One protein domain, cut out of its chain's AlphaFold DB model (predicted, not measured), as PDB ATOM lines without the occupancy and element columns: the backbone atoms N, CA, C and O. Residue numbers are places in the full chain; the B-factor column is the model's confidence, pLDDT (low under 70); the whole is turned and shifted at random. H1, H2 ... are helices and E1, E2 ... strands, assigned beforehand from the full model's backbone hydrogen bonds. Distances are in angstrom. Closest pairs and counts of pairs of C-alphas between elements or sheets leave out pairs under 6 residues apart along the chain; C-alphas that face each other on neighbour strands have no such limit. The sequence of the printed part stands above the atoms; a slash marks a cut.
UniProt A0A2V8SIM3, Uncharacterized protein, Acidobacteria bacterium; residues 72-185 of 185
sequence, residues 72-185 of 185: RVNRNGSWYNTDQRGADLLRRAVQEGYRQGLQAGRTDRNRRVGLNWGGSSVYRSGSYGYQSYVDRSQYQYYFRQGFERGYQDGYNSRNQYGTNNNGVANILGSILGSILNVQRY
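Overview. This is residues 72 to 185 of the 185 residues of an uncharacterized protein of Acidobacteria bacterium (UniProt A0A2V8SIM3). Two long helices, H1 and H3, lie side by side at a slant and make the core of an elongated body. The small strand hairpin E3 and E4 and the short helix H4 pack on one side of this pair, the five-residue helix H2 packs on the other side, and a second hairpin, E1 and E2, sits at the end where H1 begins. The printed part has 114 residues, with four named helices and four named strands in the order E1 E2 H1 H2 H3 E3 E4 H4; each sheet has two antiparallel strands, and the class is mixed, helices and strands. The whole is compact, with a radius of gyration of the C-alphas of 13.9 A and spans of 46 by 26 by 25 A.

Along the chain. Find C-alpha 72 at (187.652, 100.984, 135.339), where strand E1, residues 72 to 75, begins; strand E2, residues 78 to 82, follows. After them H1, residues 84 to 110, runs 39.2 A from first to last C-alpha, ending at (201.267, 96.470, 98.129). Next come H2, residues 121 to 125, and H3, residues 136 to 156, 29.9 A long. Strands E3, residues 162 to 165, and E4, residues 168 to 171, lead to H4, residues 173 to 180, 10.5 A long, which ends at C-alpha 180, (190.009, 97.754, 127.470).

Arrangement. Start at the hub, H1 and H3, which touch three other helices each. They touch each other closest at the C-alphas of Gly 101 and Tyr 151, 4.1 A apart, and run the same way at a shallow tilt of 34.6 degrees, only just short of steep. With residues 140 to 147 alone H3 touches H2, closest at the C-alphas of Arg 144 and Tyr 123, 5.9 A. Look next at the hairpin E3 and E4: N 163 and O 170 are 2.8 A apart, within hydrogen-bond range, and the closest C-alphas of E4 and H1, those of Ile 171 and Gln 95, are 6.0 A apart. H4 touches H1, closest at the C-alphas of Leu 176 and Arg 91, 7.3 A, only just about perpendicular at 71 degrees. In the hairpin E1 and E2, N 75 and O 78 are 2.8 A apart, within hydrogen-bond range; the closest C-alphas of E1 and H4, those of Val 73 and Leu 180, are 5.6 A apart. E2 and H3 are apart. In H1, H2 and H4 every O i to N i+4 pair is within hydrogen-bond range; in H3, 16 of 17 are.

Size, cuts and confidence. Look for the two C-alphas farthest apart at Arg 112 and Tyr 185, 47.6 A. The printed part has no cut, and no link is long. The mean pLDDT of the printed part is 85.7; residues 181 to 185, which end at the chain's last residue, are under 70.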
ATOM      1  N   ARG A  72     186.387 101.655 135.057       76.81
ATOM      2  CA  ARG A  72     187.652 100.984 135.339       76.81
ATOM      3  C   ARG A  72     188.155 100.329 134.076       76.81
ATOM      4  O   ARG A  72     187.376  99.704 133.361       76.81
ATOM      5  N   VAL A  73     189.444 100.472 133.817       75.38
ATOM      6  CA  VAL A  73     190.098  99.922 132.629       75.38
ATOM      7  C   VAL A  73     191.272  99.064 133.085       75.38
ATOM      8  O   VAL A  73     192.003  99.452 134.001       75.38
ATOM      9  N   ASN A  74     191.428  97.886 132.484       74.50
ATOM     10  CA  ASN A  74     192.514  96.964 132.802       74.50
ATOM     11  C   ASN A  74     193.658  97.130 131.800       74.50
ATOM     12  O   ASN A  74     193.464  96.986 130.596       74.50
ATOM     13  N   ARG A  75     194.864  97.375 132.310       76.44
ATOM     14  CA  ARG A  75     196.107  97.403 131.546       76.44
ATOM     15  C   ARG A  75     197.086  96.396 132.140       76.44
ATOM     16  O   ARG A  75     197.654  96.641 133.201       76.44
ATOM     17  N   ASN A  76     197.334  95.298 131.424       73.50
ATOM     18  CA  ASN A  76     198.293  94.254 131.818       73.50
ATOM     19  C   ASN A  76     198.109  93.760 133.274       73.50
ATOM     20  O   ASN A  76     199.086  93.574 133.993       73.50
ATOM     21  N   GLY A  77     196.866  93.598 133.737       74.88
ATOM     22  CA  GLY A  77     196.560  93.138 135.098       74.88
ATOM     23  C   GLY A  77     196.492  94.249 136.150       74.88
ATOM     24  O   GLY A  77     196.007  94.004 137.254       74.88
ATOM     25  N   SER A  78     196.901  95.475 135.813       76.62
ATOM     26  CA  SER A  78     196.711  96.651 136.661       76.62
ATOM     27  C   SER A  78     195.469  97.415 136.235       76.62
ATOM     28  O   SER A  78     195.270  97.721 135.059       76.62
ATOM     29  N   TRP A  79     194.627  97.746 137.202       77.69
ATOM     30  CA  TRP A  79     193.417  98.498 136.938       77.69
ATOM     31  C   TRP A  79     193.571  99.959 137.328       77.69
ATOM     32  O   TRP A  79     194.110 100.268 138.389       77.69
ATOM     33  N   TYR A  80     192.986 100.846 136.533       77.88
ATOM     34  CA  TYR A  80     192.897 102.263 136.864       77.88
ATOM     35  C   TYR A  80     191.507 102.815 136.560       77.88
ATOM     36  O   TYR A  80     190.755 102.256 135.757       77.88
ATOM     37  N   ASN A  81     191.174 103.914 137.233       80.81
ATOM     38  CA  ASN A  81     189.884 104.577 137.111       80.81
ATOM     39  C   ASN A  81     189.972 105.724 136.103       80.81
ATOM     40  O   ASN A  81     190.978 106.429 136.036       80.81
ATOM     41  N   THR A  82     188.905 105.932 135.342       80.31
ATOM     42  CA  THR A  82     188.770 107.040 134.398       80.31
ATOM     43  C   THR A  82     187.318 107.522 134.341       80.31
ATOM     44  O   THR A  82     186.400 106.811 134.761       80.31
ATOM     45  N   ASP A  83     187.105 108.752 133.876       80.44
ATOM     46  CA  ASP A  83     185.767 109.302 133.648       80.44
ATOM     47  C   ASP A  83     185.220 108.859 132.274       80.44
ATOM     48  O   ASP A  83     185.894 108.170 131.501       80.44
ATOM     49  N   GLN A  84     183.983 109.241 131.950       79.12
ATOM     50  CA  GLN A  84     183.375 108.942 130.645       79.12
ATOM     51  C   GLN A  84     184.260 109.393 129.476       79.12
ATOM     52  O   GLN A  84     184.448 108.653 128.512       79.12
ATOM     53  N   ARG A  85     184.822 110.603 129.568       82.44
ATOM     54  CA  ARG A  85     185.616 111.213 128.494       82.44
ATOM     55  C   ARG A  85     186.913 110.451 128.274       82.44
ATOM     56  O   ARG A  85     187.302 110.233 127.130       82.44
ATOM     57  N   GLY A  86     187.560 110.020 129.351       84.31
ATOM     58  CA  GLY A  86     188.744 109.185 129.286       84.31
ATOM     59  C   GLY A  86     188.432 107.808 128.713       84.31
ATOM     60  O   GLY A  86     189.116 107.374 127.790       84.31
ATOM     61  N   ALA A  87     187.348 107.158 129.146       83.88
ATOM     62  CA  ALA A  87     186.913 105.891 128.556       83.88
ATOM     63  C   ALA A  87     186.650 106.016 127.042       83.88
ATOM     64  O   ALA A  87     187.102 105.173 126.265       83.88
ATOM     65  N   ASP A  88     185.980 107.084 126.606       85.44
ATOM     66  CA  ASP A  88     185.729 107.360 125.189       85.44
ATOM     67  C   ASP A  88     187.014 107.651 124.412       85.44
ATOM     68  O   ASP A  88     187.191 107.151 123.297       85.44
ATOM     69  N   LEU A  89     187.949 108.393 125.006       88.44
ATOM     70  CA  LEU A  89     189.243 108.667 124.394       88.44
ATOM     71  C   LEU A  89     190.076 107.389 124.230       88.44
ATOM     72  O   LEU A  89     190.717 107.214 123.196       88.44
ATOM     73  N   LEU A  90     190.040 106.470 125.198       90.44
ATOM     74  CA  LEU A  90     190.736 105.182 125.107       90.44
ATOM     75  C   LEU A  90     190.087 104.260 124.063       90.44
ATOM     76  O   LEU A  90     190.801 103.620 123.292       90.44
ATOM     77  N   ARG A  91     188.747 104.240 123.957       89.31
ATOM     78  CA  ARG A  91     188.045 103.554 122.853       89.31
ATOM     79  C   ARG A  91     188.475 104.106 121.499       89.31
ATOM     80  O   ARG A  91     188.797 103.334 120.595       89.31
ATOM     81  N   ARG A  92     188.530 105.435 121.378       90.88
ATOM     82  CA  ARG A  92     189.004 106.115 120.171       90.88
ATOM     83  C   ARG A  92     190.467 105.786 119.881       90.88
ATOM     84  O   ARG A  92     190.785 105.538 118.729       90.88
ATOM     85  N   ALA A  93     191.330 105.701 120.894       93.31
ATOM     86  CA  ALA A  93     192.731 105.313 120.723       93.31
ATOM     87  C   ALA A  93     192.859 103.953 120.020       93.31
ATOM     88  O   ALA A  93     193.587 103.839 119.038       93.31
ATOM     89  N   VAL A  94     192.105 102.942 120.470       93.12
ATOM     90  CA  VAL A  94     192.095 101.610 119.839       93.12
ATOM     91  C   VAL A  94     191.578 101.681 118.398       93.12
ATOM     92  O   VAL A  94     192.171 101.083 117.501       93.12
ATOM     93  N   GLN A  95     190.483 102.408 118.160       90.94
ATOM     94  CA  GLN A  95     189.885 102.541 116.824       90.94
ATOM     95  C   GLN A  95     190.818 103.250 115.837       90.94
ATOM     96  O   GLN A  95     191.020 102.763 114.725       90.94
ATOM     97  N   GLU A  96     191.412 104.370 116.246       92.94
ATOM     98  CA  GLU A  96     192.376 105.115 115.437       92.94
ATOM     99  C   GLU A  96     193.629 104.283 115.182       92.94
ATOM    100  O   GLU A  96     194.063 104.169 114.038       92.94
ATOM    101  N   GLY A  97     194.141 103.601 116.211       95.50
ATOM    102  CA  GLY A  97     195.215 102.627 116.063       95.50
ATOM    103  C   GLY A  97     194.900 101.610 114.970       95.50
ATOM    104  O   GLY A  97     195.668 101.476 114.021       95.50
ATOM    105  N   TYR A  98     193.743 100.949 115.054       95.69
ATOM    106  CA  TYR A  98     193.309  99.946 114.079       95.69
ATOM    107  C   TYR A  98     193.257 100.493 112.647       95.69
ATOM    108  O   TYR A  98     193.785  99.862 111.734       95.69
ATOM    109  N   ARG A  99     192.693 101.686 112.437       94.00
ATOM    110  CA  ARG A  99     192.618 102.314 111.105       94.00
ATOM    111  C   ARG A  99     194.000 102.614 110.532       94.00
ATOM    112  O   ARG A  99     194.278 102.256 109.387       94.00
ATOM    113  N   GLN A 100     194.871 103.217 111.339       95.88
ATOM    114  CA  GLN A 100     196.242 103.541 110.940       95.88
ATOM    115  C   GLN A 100     197.050 102.271 110.639       95.88
ATOM    116  O   GLN A 100     197.757 102.202 109.633       95.88
ATOM    117  N   GLY A 101     196.896 101.239 111.472       96.25
ATOM    118  CA  GLY A 101     197.504  99.930 111.263       96.25
ATOM    119  C   GLY A 101     197.039  99.290 109.961       96.25
ATOM    120  O   GLY A 101     197.863  98.876 109.152       96.25
ATOM    121  N   LEU A 102     195.727  99.278 109.712       95.56
ATOM    122  CA  LEU A 102     195.126  98.697 108.510       95.56
ATOM    123  C   LEU A 102     195.655  99.339 107.229       95.56
ATOM    124  O   LEU A 102     195.993  98.637 106.274       95.56
ATOM    125  N   GLN A 103     195.761 100.667 107.210       94.94
ATOM    126  CA  GLN A 103     196.327 101.394 106.079       94.94
ATOM    127  C   GLN A 103     197.819 101.086 105.884       94.94
ATOM    128  O   GLN A 103     198.251 100.850 104.753       94.94
ATOM    129  N   ALA A 104     198.596 101.052 106.970       95.81
ATOM    130  CA  ALA A 104     200.018 100.726 106.922       95.81
ATOM    131  C   ALA A 104     200.256  99.295 106.408       95.81
ATOM    132  O   ALA A 104     201.011  99.109 105.460       95.81
ATOM    133  N   GLY A 105     199.534  98.306 106.943       96.06
ATOM    134  CA  GLY A 105     199.644  96.908 106.520       96.06
ATOM    135  C   GLY A 105     199.295  96.710 105.043       96.06
ATOM    136  O   GLY A 105     200.021  96.027 104.323       96.06
ATOM    137  N   ARG A 106     198.236  97.372 104.550       95.50
ATOM    138  CA  ARG A 106     197.885  97.363 103.116       95.50
ATOM    139  C   ARG A 106     198.984  97.976 102.253       95.50
ATOM    140  O   ARG A 106     199.299  97.444 101.194       95.50
ATOM    141  N   THR A 107     199.563  99.088 102.702       95.62
ATOM    142  CA  THR A 107     200.635  99.785 101.979       95.62
ATOM    143  C   THR A 107     201.883  98.914 101.874       95.62
ATOM    144  O   THR A 107     202.413  98.747 100.776       95.62
ATOM    145  N   ASP A 108     202.319  98.319 102.983       95.88
ATOM    146  CA  ASP A 108     203.507  97.463 103.022       95.88
ATOM    147  C   ASP A 108     203.312  96.199 102.185       95.88
ATOM    148  O   ASP A 108     204.184  95.845 101.392       95.88
ATOM    149  N   ARG A 109     202.125  95.586 102.255       94.94
ATOM    150  CA  ARG A 109     201.752  94.469 101.383       94.94
ATOM    151  C   ARG A 109     201.827  94.852  99.903       94.94
ATOM    152  O   ARG A 109     202.437  94.129  99.119       94.94
ATOM    153  N   ASN A 110     201.248  95.991  99.516       94.81
ATOM    154  CA  ASN A 110     201.267  96.470  98.129       94.81
ATOM    155  C   ASN A 110     202.694  96.747  97.636       94.81
ATOM    156  O   ASN A 110     203.014  96.489  96.478       94.81
ATOM    157  N   ARG A 111     203.565  97.231  98.527       95.50
ATOM    158  CA  ARG A 111     204.992  97.462  98.265       95.50
ATOM    159  C   ARG A 111     205.846  96.194  98.366       95.50
ATOM    160  O   ARG A 111     207.053  96.281  98.170       95.50
ATOM    161  N   ARG A 112     205.242  95.035  98.660       92.81
ATOM    162  CA  ARG A 112     205.927  93.748  98.885       92.81
ATOM    163  C   ARG A 112     207.001  93.821  99.979       92.81
ATOM    164  O   ARG A 112     208.000  93.112  99.928       92.81
ATOM    165  N   VAL A 113     206.789  94.685 100.968       91.94
ATOM    166  CA  VAL A 113     207.633  94.793 102.160       91.94
ATOM    167  C   VAL A 113     207.235  93.684 103.132       91.94
ATOM    168  O   VAL A 113     206.064  93.312 103.218       91.94
ATOM    169  N   GLY A 114     208.206  93.126 103.854       89.44
ATOM    170  CA  GLY A 114     207.938  92.138 104.900       89.44
ATOM    171  C   GLY A 114     207.057  92.703 106.019       89.44
ATOM    172  O   GLY A 114     207.048  93.905 106.277       89.44
ATOM    173  N   LEU A 115     206.320  91.826 106.696       89.31
ATOM    174  CA  LEU A 115     205.463  92.192 107.822       89.31
ATOM    175  C   LEU A 115     206.308  92.782 108.965       89.31
ATOM    176  O   LEU A 115     207.118  92.087 109.574       89.31
ATOM    177  N   ASN A 116     206.132  94.080 109.240       92.12
ATOM    178  CA  ASN A 116     206.865  94.786 110.291       92.12
ATOM    179  C   ASN A 116     206.106  96.025 110.801       92.12
ATOM    180  O   ASN A 116     206.439  97.169 110.479       92.12
ATOM    181  N   TRP A 117     205.115  95.824 111.673       90.00
ATOM    182  CA  TRP A 117     204.430  96.948 112.326       90.00
ATOM    183  C   TRP A 117     205.360  97.756 113.247       90.00
ATOM    184  O   TRP A 117     205.188  98.968 113.376       90.00
ATOM    185  N   GLY A 118     206.365  97.114 113.858       90.06
ATOM    186  CA  GLY A 118     207.317  97.750 114.778       90.06
ATOM    187  C   GLY A 118     208.176  98.838 114.125       90.06
ATOM    188  O   GLY A 118     208.554  99.810 114.784       90.06
ATOM    189  N   GLY A 119     208.429  98.720 112.818       88.94
ATOM    190  CA  GLY A 119     209.149  99.719 112.027       88.94
ATOM    191  C   GLY A 119     208.362 101.014 111.784       88.94
ATOM    192  O   GLY A 119     208.963 102.077 111.584       88.94
ATOM    193  N   SER A 120     207.027 100.969 111.858       92.62
ATOM    194  CA  SER A 120     206.168 102.124 111.578       92.62
ATOM    195  C   SER A 120     206.406 103.266 112.571       92.62
ATOM    196  O   SER A 120     206.366 103.093 113.793       92.62
ATOM    197  N   SER A 121     206.636 104.476 112.057       92.31
ATOM    198  CA  SER A 121     206.741 105.689 112.883       92.31
ATOM    199  C   SER A 121     205.420 106.012 113.594       92.31
ATOM    200  O   SER A 121     205.423 106.488 114.732       92.31
ATOM    201  N   VAL A 122     204.284 105.682 112.970       92.88
ATOM    202  CA  VAL A 122     202.947 105.859 113.553       92.88
ATOM    203  C   VAL A 122     202.754 104.911 114.737       92.88
ATOM    204  O   VAL A 122     202.322 105.346 115.802       92.88
ATOM    205  N   TYR A 123     203.173 103.648 114.608       94.62
ATOM    206  CA  TYR A 123     203.165 102.687 115.716       94.62
ATOM    207  C   TYR A 123     204.060 103.140 116.881       94.62
ATOM    208  O   TYR A 123     203.641 103.157 118.044       94.62
ATOM    209  N   ARG A 124     205.293 103.560 116.567       93.38
ATOM    210  CA  ARG A 124     206.271 104.001 117.572       93.38
ATOM    211  C   ARG A 124     205.811 105.252 118.316       93.38
ATOM    212  O   ARG A 124     205.878 105.276 119.543       93.38
ATOM    213  N   SER A 125     205.297 106.260 117.613       93.81
ATOM    214  CA  SER A 125     204.771 107.474 118.255       93.81
ATOM    215  C   SER A 125     203.507 107.191 119.070       93.81
ATOM    216  O   SER A 125     203.382 107.677 120.196       93.81
ATOM    217  N   GLY A 126     202.589 106.383 118.531       92.44
ATOM    218  CA  GLY A 126     201.353 105.964 119.188       92.44
ATOM    219  C   GLY A 126     200.431 107.112 119.607       92.44
ATOM    220  O   GLY A 126     199.624 106.945 120.512       92.44
ATOM    221  N   SER A 127     200.601 108.305 119.036       91.50
ATOM    222  CA  SER A 127     199.956 109.534 119.518       91.50
ATOM    223  C   SER A 127     199.033 110.189 118.494       91.50
ATOM    224  O   SER A 127     198.591 111.315 118.707       91.50
ATOM    225  N   TYR A 128     198.756 109.517 117.376       90.38
ATOM    226  CA  TYR A 128     197.825 110.025 116.372       90.38
ATOM    227  C   TYR A 128     196.427 110.157 116.983       90.38
ATOM    228  O   TYR A 128     195.909 109.172 117.492       90.38
ATOM    229  N   GLY A 129     195.839 111.357 116.950       84.88
ATOM    230  CA  GLY A 129     194.521 111.630 117.542       84.88
ATOM    231  C   GLY A 129     194.512 111.792 119.070       84.88
ATOM    232  O   GLY A 129     193.437 111.806 119.672       84.88
ATOM    233  N   TYR A 130     195.681 111.902 119.713       87.44
ATOM    234  CA  TYR A 130     195.786 112.087 121.161       87.44
ATOM    235  C   TYR A 130     195.255 113.454 121.621       87.44
ATOM    236  O   TYR A 130     195.509 114.484 121.000       87.44
ATOM    237  N   GLN A 131     194.569 113.455 122.766       81.31
ATOM    238  CA  GLN A 131     194.093 114.645 123.472       81.31
ATOM    239  C   GLN A 131     194.464 114.527 124.956       81.31
ATOM    240  O   GLN A 131     194.463 113.427 125.505       81.31
ATOM    241  N   SER A 132     194.749 115.646 125.626       83.94
ATOM    242  CA  SER A 132     195.291 115.670 127.000       83.94
ATOM    243  C   SER A 132     194.257 115.390 128.110       83.94
ATOM    244  O   SER A 132     194.287 116.029 129.159       83.94
ATOM    245  N   TYR A 133     193.322 114.462 127.876       74.94
ATOM    246  CA  TYR A 133     192.296 114.046 128.846       74.94
ATOM    247  C   TYR A 133     192.640 112.748 129.590       74.94
ATOM    248  O   TYR A 133     192.020 112.443 130.602       74.94
ATOM    249  N   VAL A 134     193.611 111.983 129.089       79.62
ATOM    250  CA  VAL A 134     194.159 110.774 129.723       79.62
ATOM    251  C   VAL A 134     195.674 110.837 129.656       79.62
ATOM    252  O   VAL A 134     196.215 111.568 128.825       79.62
ATOM    253  N   ASP A 135     196.365 110.047 130.472       84.88
ATOM    254  CA  ASP A 135     197.819 109.986 130.391       84.88
ATOM    255  C   ASP A 135     198.259 109.533 128.996       84.88
ATOM    256  O   ASP A 135     197.778 108.534 128.448       84.88
ATOM    257  N   ARG A 136     199.234 110.244 128.422       86.88
ATOM    258  CA  ARG A 136     199.756 109.948 127.081       86.88
ATOM    259  C   ARG A 136     200.201 108.493 126.936       86.88
ATOM    260  O   ARG A 136     199.959 107.876 125.903       86.88
ATOM    261  N   SER A 137     200.817 107.936 127.975       88.25
ATOM    262  CA  SER A 137     201.282 106.547 128.002       88.25
ATOM    263  C   SER A 137     200.132 105.533 127.946       88.25
ATOM    264  O   SER A 137     200.280 104.477 127.326       88.25
ATOM    265  N   GLN A 138     198.974 105.854 128.536       87.50
ATOM    266  CA  GLN A 138     197.766 105.033 128.444       87.50
ATOM    267  C   GLN A 138     197.234 105.059 127.014       87.50
ATOM    268  O   GLN A 138     197.043 104.004 126.415       87.50
ATOM    269  N   TYR A 139     197.082 106.254 126.436       91.19
ATOM    270  CA  TYR A 139     196.636 106.405 125.053       91.19
ATOM    271  C   TYR A 139     197.523 105.623 124.079       91.19
ATOM    272  O   TYR A 139     197.026 104.817 123.296       91.19
ATOM    273  N   GLN A 140     198.844 105.808 124.179       93.69
ATOM    274  CA  GLN A 140     199.825 105.137 123.325       93.69
ATOM    275  C   GLN A 140     199.741 103.616 123.418       93.69
ATOM    276  O   GLN A 140     199.863 102.933 122.402       93.69
ATOM    277  N   TYR A 141     199.521 103.078 124.618       92.44
ATOM    278  CA  TYR A 141     199.359 101.642 124.808       92.44
ATOM    279  C   TYR A 141     198.152 101.108 124.021       92.44
ATOM    280  O   TYR A 141     198.319 100.211 123.196       92.44
ATOM    281  N   TYR A 142     196.962 101.687 124.201       92.00
ATOM    282  CA  TYR A 142     195.756 101.211 123.509       92.00
ATOM    283  C   TYR A 142     195.766 101.499 122.011       92.00
ATOM    284  O   TYR A 142     195.287 100.680 121.225       92.00
ATOM    285  N   PHE A 143     196.375 102.611 121.601       95.31
ATOM    286  CA  PHE A 143     196.622 102.894 120.194       95.31
ATOM    287  C   PHE A 143     197.453 101.783 119.549       95.31
ATOM    288  O   PHE A 143     197.069 101.246 118.513       95.31
ATOM    289  N   ARG A 144     198.563 101.380 120.180       95.56
ATOM    290  CA  ARG A 144     199.418 100.297 119.672       95.56
ATOM    291  C   ARG A 144     198.680  98.959 119.615       95.56
ATOM    292  O   ARG A 144     198.835  98.245 118.630       95.56
ATOM    293  N   GLN A 145     197.828  98.664 120.602       94.25
ATOM    294  CA  GLN A 145     196.971  97.470 120.593       94.25
ATOM    295  C   GLN A 145     196.023  97.439 119.384       94.25
ATOM    296  O   GLN A 145     195.870  96.398 118.743       94.25
ATOM    297  N   GLY A 146     195.393  98.570 119.057       94.88
ATOM    298  CA  GLY A 146     194.592  98.696 117.842       94.88
ATOM    299  C   GLY A 146     195.443  98.556 116.580       94.88
ATOM    300  O   GLY A 146     195.094  97.792 115.682       94.88
ATOM    301  N   PHE A 147     196.582  99.253 116.537       97.00
ATOM    302  CA  PHE A 147     197.477  99.304 115.382       97.00
ATOM    303  C   PHE A 147     198.000  97.937 114.973       97.00
ATOM    304  O   PHE A 147     197.935  97.602 113.795       97.00
ATOM    305  N   GLU A 148     198.490  97.142 115.919       95.75
ATOM    306  CA  GLU A 148     199.018  95.806 115.633       95.75
ATOM    307  C   GLU A 148     197.971  94.928 114.928       95.75
ATOM    308  O   GLU A 148     198.239  94.349 113.877       95.75
ATOM    309  N   ARG A 149     196.740  94.920 115.450       95.00
ATOM    310  CA  ARG A 149     195.610  94.164 114.890       95.00
ATOM    311  C   ARG A 149     195.193  94.675 113.516       95.00
ATOM    312  O   ARG A 149     194.995  93.887 112.597       95.00
ATOM    313  N   GLY A 150     195.109  95.997 113.362       95.81
ATOM    314  CA  GLY A 150     194.819  96.623 112.076       95.81
ATOM    315  C   GLY A 150     195.875  96.280 111.034       95.81
ATOM    316  O   GLY A 150     195.541  95.894 109.920       95.81
ATOM    317  N   TYR A 151     197.153  96.357 111.405       96.75
ATOM    318  CA  TYR A 151     198.263  96.017 110.521       96.75
ATOM    319  C   TYR A 151     198.195  94.561 110.072       96.75
ATOM    320  O   TYR A 151     198.322  94.292 108.881       96.75
ATOM    321  N   GLN A 152     197.931  93.631 110.993       94.94
ATOM    322  CA  GLN A 152     197.760  92.215 110.666       94.94
ATOM    323  C   GLN A 152     196.599  91.984 109.687       94.94
ATOM    324  O   GLN A 152     196.786  91.286 108.688       94.94
ATOM    325  N   ASP A 153     195.437  92.597 109.922       95.12
ATOM    326  CA  ASP A 153     194.283  92.506 109.018       95.12
ATOM    327  C   ASP A 153     194.603  93.107 107.637       95.12
ATOM    328  O   ASP A 153     194.335  92.502 106.595       95.12
ATOM    329  N   GLY A 154     195.262  94.266 107.611       94.38
ATOM    330  CA  GLY A 154     195.586  94.993 106.385       94.38
ATOM    331  C   GLY A 154     196.634  94.289 105.532       94.38
ATOM    332  O   GLY A 154     196.483  94.204 104.314       94.38
ATOM    333  N   TYR A 155     197.670  93.753 106.177       95.38
ATOM    334  CA  TYR A 155     198.760  93.040 105.521       95.38
ATOM    335  C   TYR A 155     198.300  91.694 104.952       95.38
ATOM    336  O   TYR A 155     198.643  91.337 103.827       95.38
ATOM    337  N   ASN A 156     197.470  90.962 105.700       94.19
ATOM    338  CA  ASN A 156     196.994  89.640 105.292       94.19
ATOM    339  C   ASN A 156     195.702  89.680 104.463       94.19
ATOM    340  O   ASN A 156     195.240  88.631 104.017       94.19
ATOM    341  N   SER A 157     195.110  90.861 104.246       91.19
ATOM    342  CA  SER A 157     193.787  91.006 103.620       91.19
ATOM    343  C   SER A 157     192.686  90.228 104.351       91.19
ATOM    344  O   SER A 157     191.816  89.617 103.731       91.19
ATOM    345  N   ARG A 158     192.725  90.248 105.683       90.25
ATOM    346  CA  ARG A 158     191.761  89.573 106.562       90.25
ATOM    347  C   ARG A 158     190.953  90.606 107.344       90.25
ATOM    348  O   ARG A 158     191.315  91.775 107.398       90.25
ATOM    349  N   ASN A 159     189.846  90.155 107.921       87.00
ATOM    350  CA  ASN A 159     189.002  90.936 108.826       87.00
ATOM    351  C   ASN A 159     188.829  90.149 110.134       87.00
ATOM    352  O   ASN A 159     187.719  89.790 110.517       87.00
ATOM    353  N   GLN A 160     189.945  89.763 110.755       88.06
ATOM    354  CA  GLN A 160     189.938  88.945 111.965       88.06
ATOM    355  C   GLN A 160     189.613  89.786 113.203       88.06
ATOM    356  O   GLN A 160     188.939  89.312 114.117       88.06
ATOM    357  N   TYR A 161     190.092  91.029 113.242       87.06
ATOM    358  CA  TYR A 161     189.985  91.895 114.415       87.06
ATOM    359  C   TYR A 161     189.053  93.079 114.203       87.06
ATOM    360  O   TYR A 161     188.608  93.691 115.178       87.06
ATOM    361  N   GLY A 162     188.742  93.401 112.952       86.06
ATOM    362  CA  GLY A 162     187.781  94.436 112.633       86.06
ATOM    363  C   GLY A 162     186.748  94.044 111.599       86.06
ATOM    364  O   GLY A 162     186.710  92.952 111.047       86.06
ATOM    365  N   THR A 163     185.877  95.004 111.370       81.25
ATOM    366  CA  THR A 163     184.782  94.970 110.418       81.25
ATOM    367  C   THR A 163     184.869  96.231 109.575       81.25
ATOM    368  O   THR A 163     185.320  97.288 110.034       81.25
ATOM    369  N   ASN A 164     184.469  96.113 108.317       79.44
ATOM    370  CA  ASN A 164     184.286  97.255 107.447       79.44
ATOM    371  C   ASN A 164     182.787  97.505 107.321       79.44
ATOM    372  O   ASN A 164     182.064  96.653 106.813       79.44
ATOM    373  N   ASN A 165     182.336  98.658 107.806       74.88
ATOM    374  CA  ASN A 165     180.951  99.078 107.680       74.88
ATOM    375  C   ASN A 165     180.910 100.390 106.892       74.88
ATOM    376  O   ASN A 165     181.502 101.380 107.322       74.88
ATOM    377  N   ASN A 166     180.249 100.386 105.732       72.44
ATOM    378  CA  ASN A 166     180.131 101.542 104.834       72.44
ATOM    379  C   ASN A 166     181.476 102.214 104.484       72.44
ATOM    380  O   ASN A 166     181.589 103.437 104.472       72.44
ATOM    381  N   GLY A 167     182.527 101.422 104.247       72.06
ATOM    382  CA  GLY A 167     183.866 101.931 103.917       72.06
ATOM    383  C   GLY A 167     184.698 102.363 105.129       72.06
ATOM    384  O   GLY A 167     185.887 102.650 104.979       72.06
ATOM    385  N   VAL A 168     184.121 102.360 106.335       71.88
ATOM    386  CA  VAL A 168     184.823 102.684 107.579       71.88
ATOM    387  C   VAL A 168     185.263 101.400 108.269       71.88
ATOM    388  O   VAL A 168     184.451 100.581 108.703       71.88
ATOM    389  N   ALA A 169     186.576 101.248 108.416       78.94
ATOM    390  CA  ALA A 169     187.154 100.147 109.164       78.94
ATOM    391  C   ALA A 169     187.096 100.429 110.674       78.94
ATOM    392  O   ALA A 169     187.571 101.466 111.149       78.94
ATOM    393  N   ASN A 170     186.519  99.497 111.426       79.56
ATOM    394  CA  ASN A 170     186.352  99.587 112.872       79.56
ATOM    395  C   ASN A 170     186.791  98.281 113.529       79.56
ATOM    396  O   ASN A 170     186.586  97.206 112.974       79.56
ATOM    397  N   ILE A 171     187.355  98.368 114.731       79.25
ATOM    398  CA  ILE A 171     187.650  97.179 115.529       79.25
ATOM    399  C   ILE A 171     186.343  96.541 116.032       79.25
ATOM    400  O   ILE A 171     185.385  97.253 116.349       79.25
ATOM    401  N   LEU A 172     186.291  95.211 116.112       70.81
ATOM    402  CA  LEU A 172     185.128  94.492 116.635       70.81
ATOM    403  C   LEU A 172     184.869  94.865 118.101       70.81
ATOM    404  O   LEU A 172     185.798  94.954 118.905       70.81
ATOM    405  N   GLY A 173     183.596  95.033 118.469       72.69
ATOM    406  CA  GLY A 173     183.201  95.421 119.828       72.69
ATOM    407  C   GLY A 173     183.649  94.425 120.905       72.69
ATOM    408  O   GLY A 173     184.071  94.841 121.980       72.69
ATOM    409  N   SER A 174     183.646  93.125 120.597       70.25
ATOM    410  CA  SER A 174     184.164  92.070 121.481       70.25
ATOM    411  C   SER A 174     185.672  92.203 121.726       70.25
ATOM    412  O   SER A 174     186.128  92.089 122.862       70.25
ATOM    413  N   ILE A 175     186.445  92.520 120.683       76.69
ATOM    414  CA  ILE A 175     187.894  92.740 120.772       76.69
ATOM    415  C   ILE A 175     188.193  94.045 121.516       76.69
ATOM    416  O   ILE A 175     189.063  94.072 122.380       76.69
ATOM    417  N   LEU A 176     187.436  95.111 121.247       75.25
ATOM    418  CA  LEU A 176     187.524  96.372 121.987       75.25
ATOM    419  C   LEU A 176     187.255  96.167 123.483       75.25
ATOM    420  O   LEU A 176     187.991  96.685 124.325       75.25
ATOM    421  N   GLY A 177     186.226  95.379 123.801       72.94
ATOM    422  CA  GLY A 177     185.897  94.960 125.157       72.94
ATOM    423  C   GLY A 177     187.019  94.149 125.800       72.94
ATOM    424  O   GLY A 177     187.370  94.423 126.938       72.94
ATOM    425  N   SER A 178     187.650  93.226 125.069       72.19
ATOM    426  CA  SER A 178     188.798  92.461 125.572       72.19
ATOM    427  C   SER A 178     190.051  93.316 125.787       72.19
ATOM    428  O   SER A 178     190.802  93.045 126.718       72.19
ATOM    429  N   ILE A 179     190.298  94.320 124.938       73.00
ATOM    430  CA  ILE A 179     191.477  95.195 125.027       73.00
ATOM    431  C   ILE A 179     191.368  96.144 126.220       73.00
ATOM    432  O   ILE A 179     192.349  96.358 126.921       73.00
ATOM    433  N   LEU A 180     190.196  96.749 126.424       71.62
ATOM    434  CA  LEU A 180     190.009  97.754 127.470       71.62
ATOM    435  C   LEU A 180     189.475  97.159 128.780       71.62
ATOM    436  O   LEU A 180     189.698  97.725 129.848       71.62
ATOM    437  N   ASN A 181     188.733  96.052 128.701       69.56
ATOM    438  CA  ASN A 181     187.972  95.462 129.802       69.56
ATOM    439  C   ASN A 181     187.251  96.539 130.633       69.56
ATOM    440  O   ASN A 181     187.417  96.628 131.846       69.56
ATOM    441  N   VAL A 182     186.530  97.439 129.949       61.28
ATOM    442  CA  VAL A 182     185.892  98.583 130.607       61.28
ATOM    443  C   VAL A 182     184.726  98.097 131.454       61.28
ATOM    444  O   VAL A 182     183.730  97.616 130.913       61.28
ATOM    445  N   GLN A 183     184.813  98.298 132.764       62.03
ATOM    446  CA  GLN A 183     183.720  98.037 133.696       62.03
ATOM    447  C   GLN A 183     183.169  99.357 134.225       62.03
ATOM    448  O   GLN A 183     183.929 100.256 134.589       62.03
ATOM    449  N   ARG A 184     181.842  99.489 134.221       52.25
ATOM    450  CA  ARG A 184     181.140 100.634 134.804       52.25
ATOM    451  C   ARG A 184     180.818 100.315 136.263       52.25
ATOM    452  O   ARG A 184     180.258  99.252 136.525       52.25
ATOM    453  N   TYR A 185     181.152 101.243 137.155       50.22
ATOM    454  CA  TYR A 185     180.655 101.282 138.530       50.22
ATOM    455  C   TYR A 185     179.464 102.229 138.660       50.22
ATOM    456  O   TYR A 185     179.421 103.242 137.915       50.22
TER     457      TYR A 185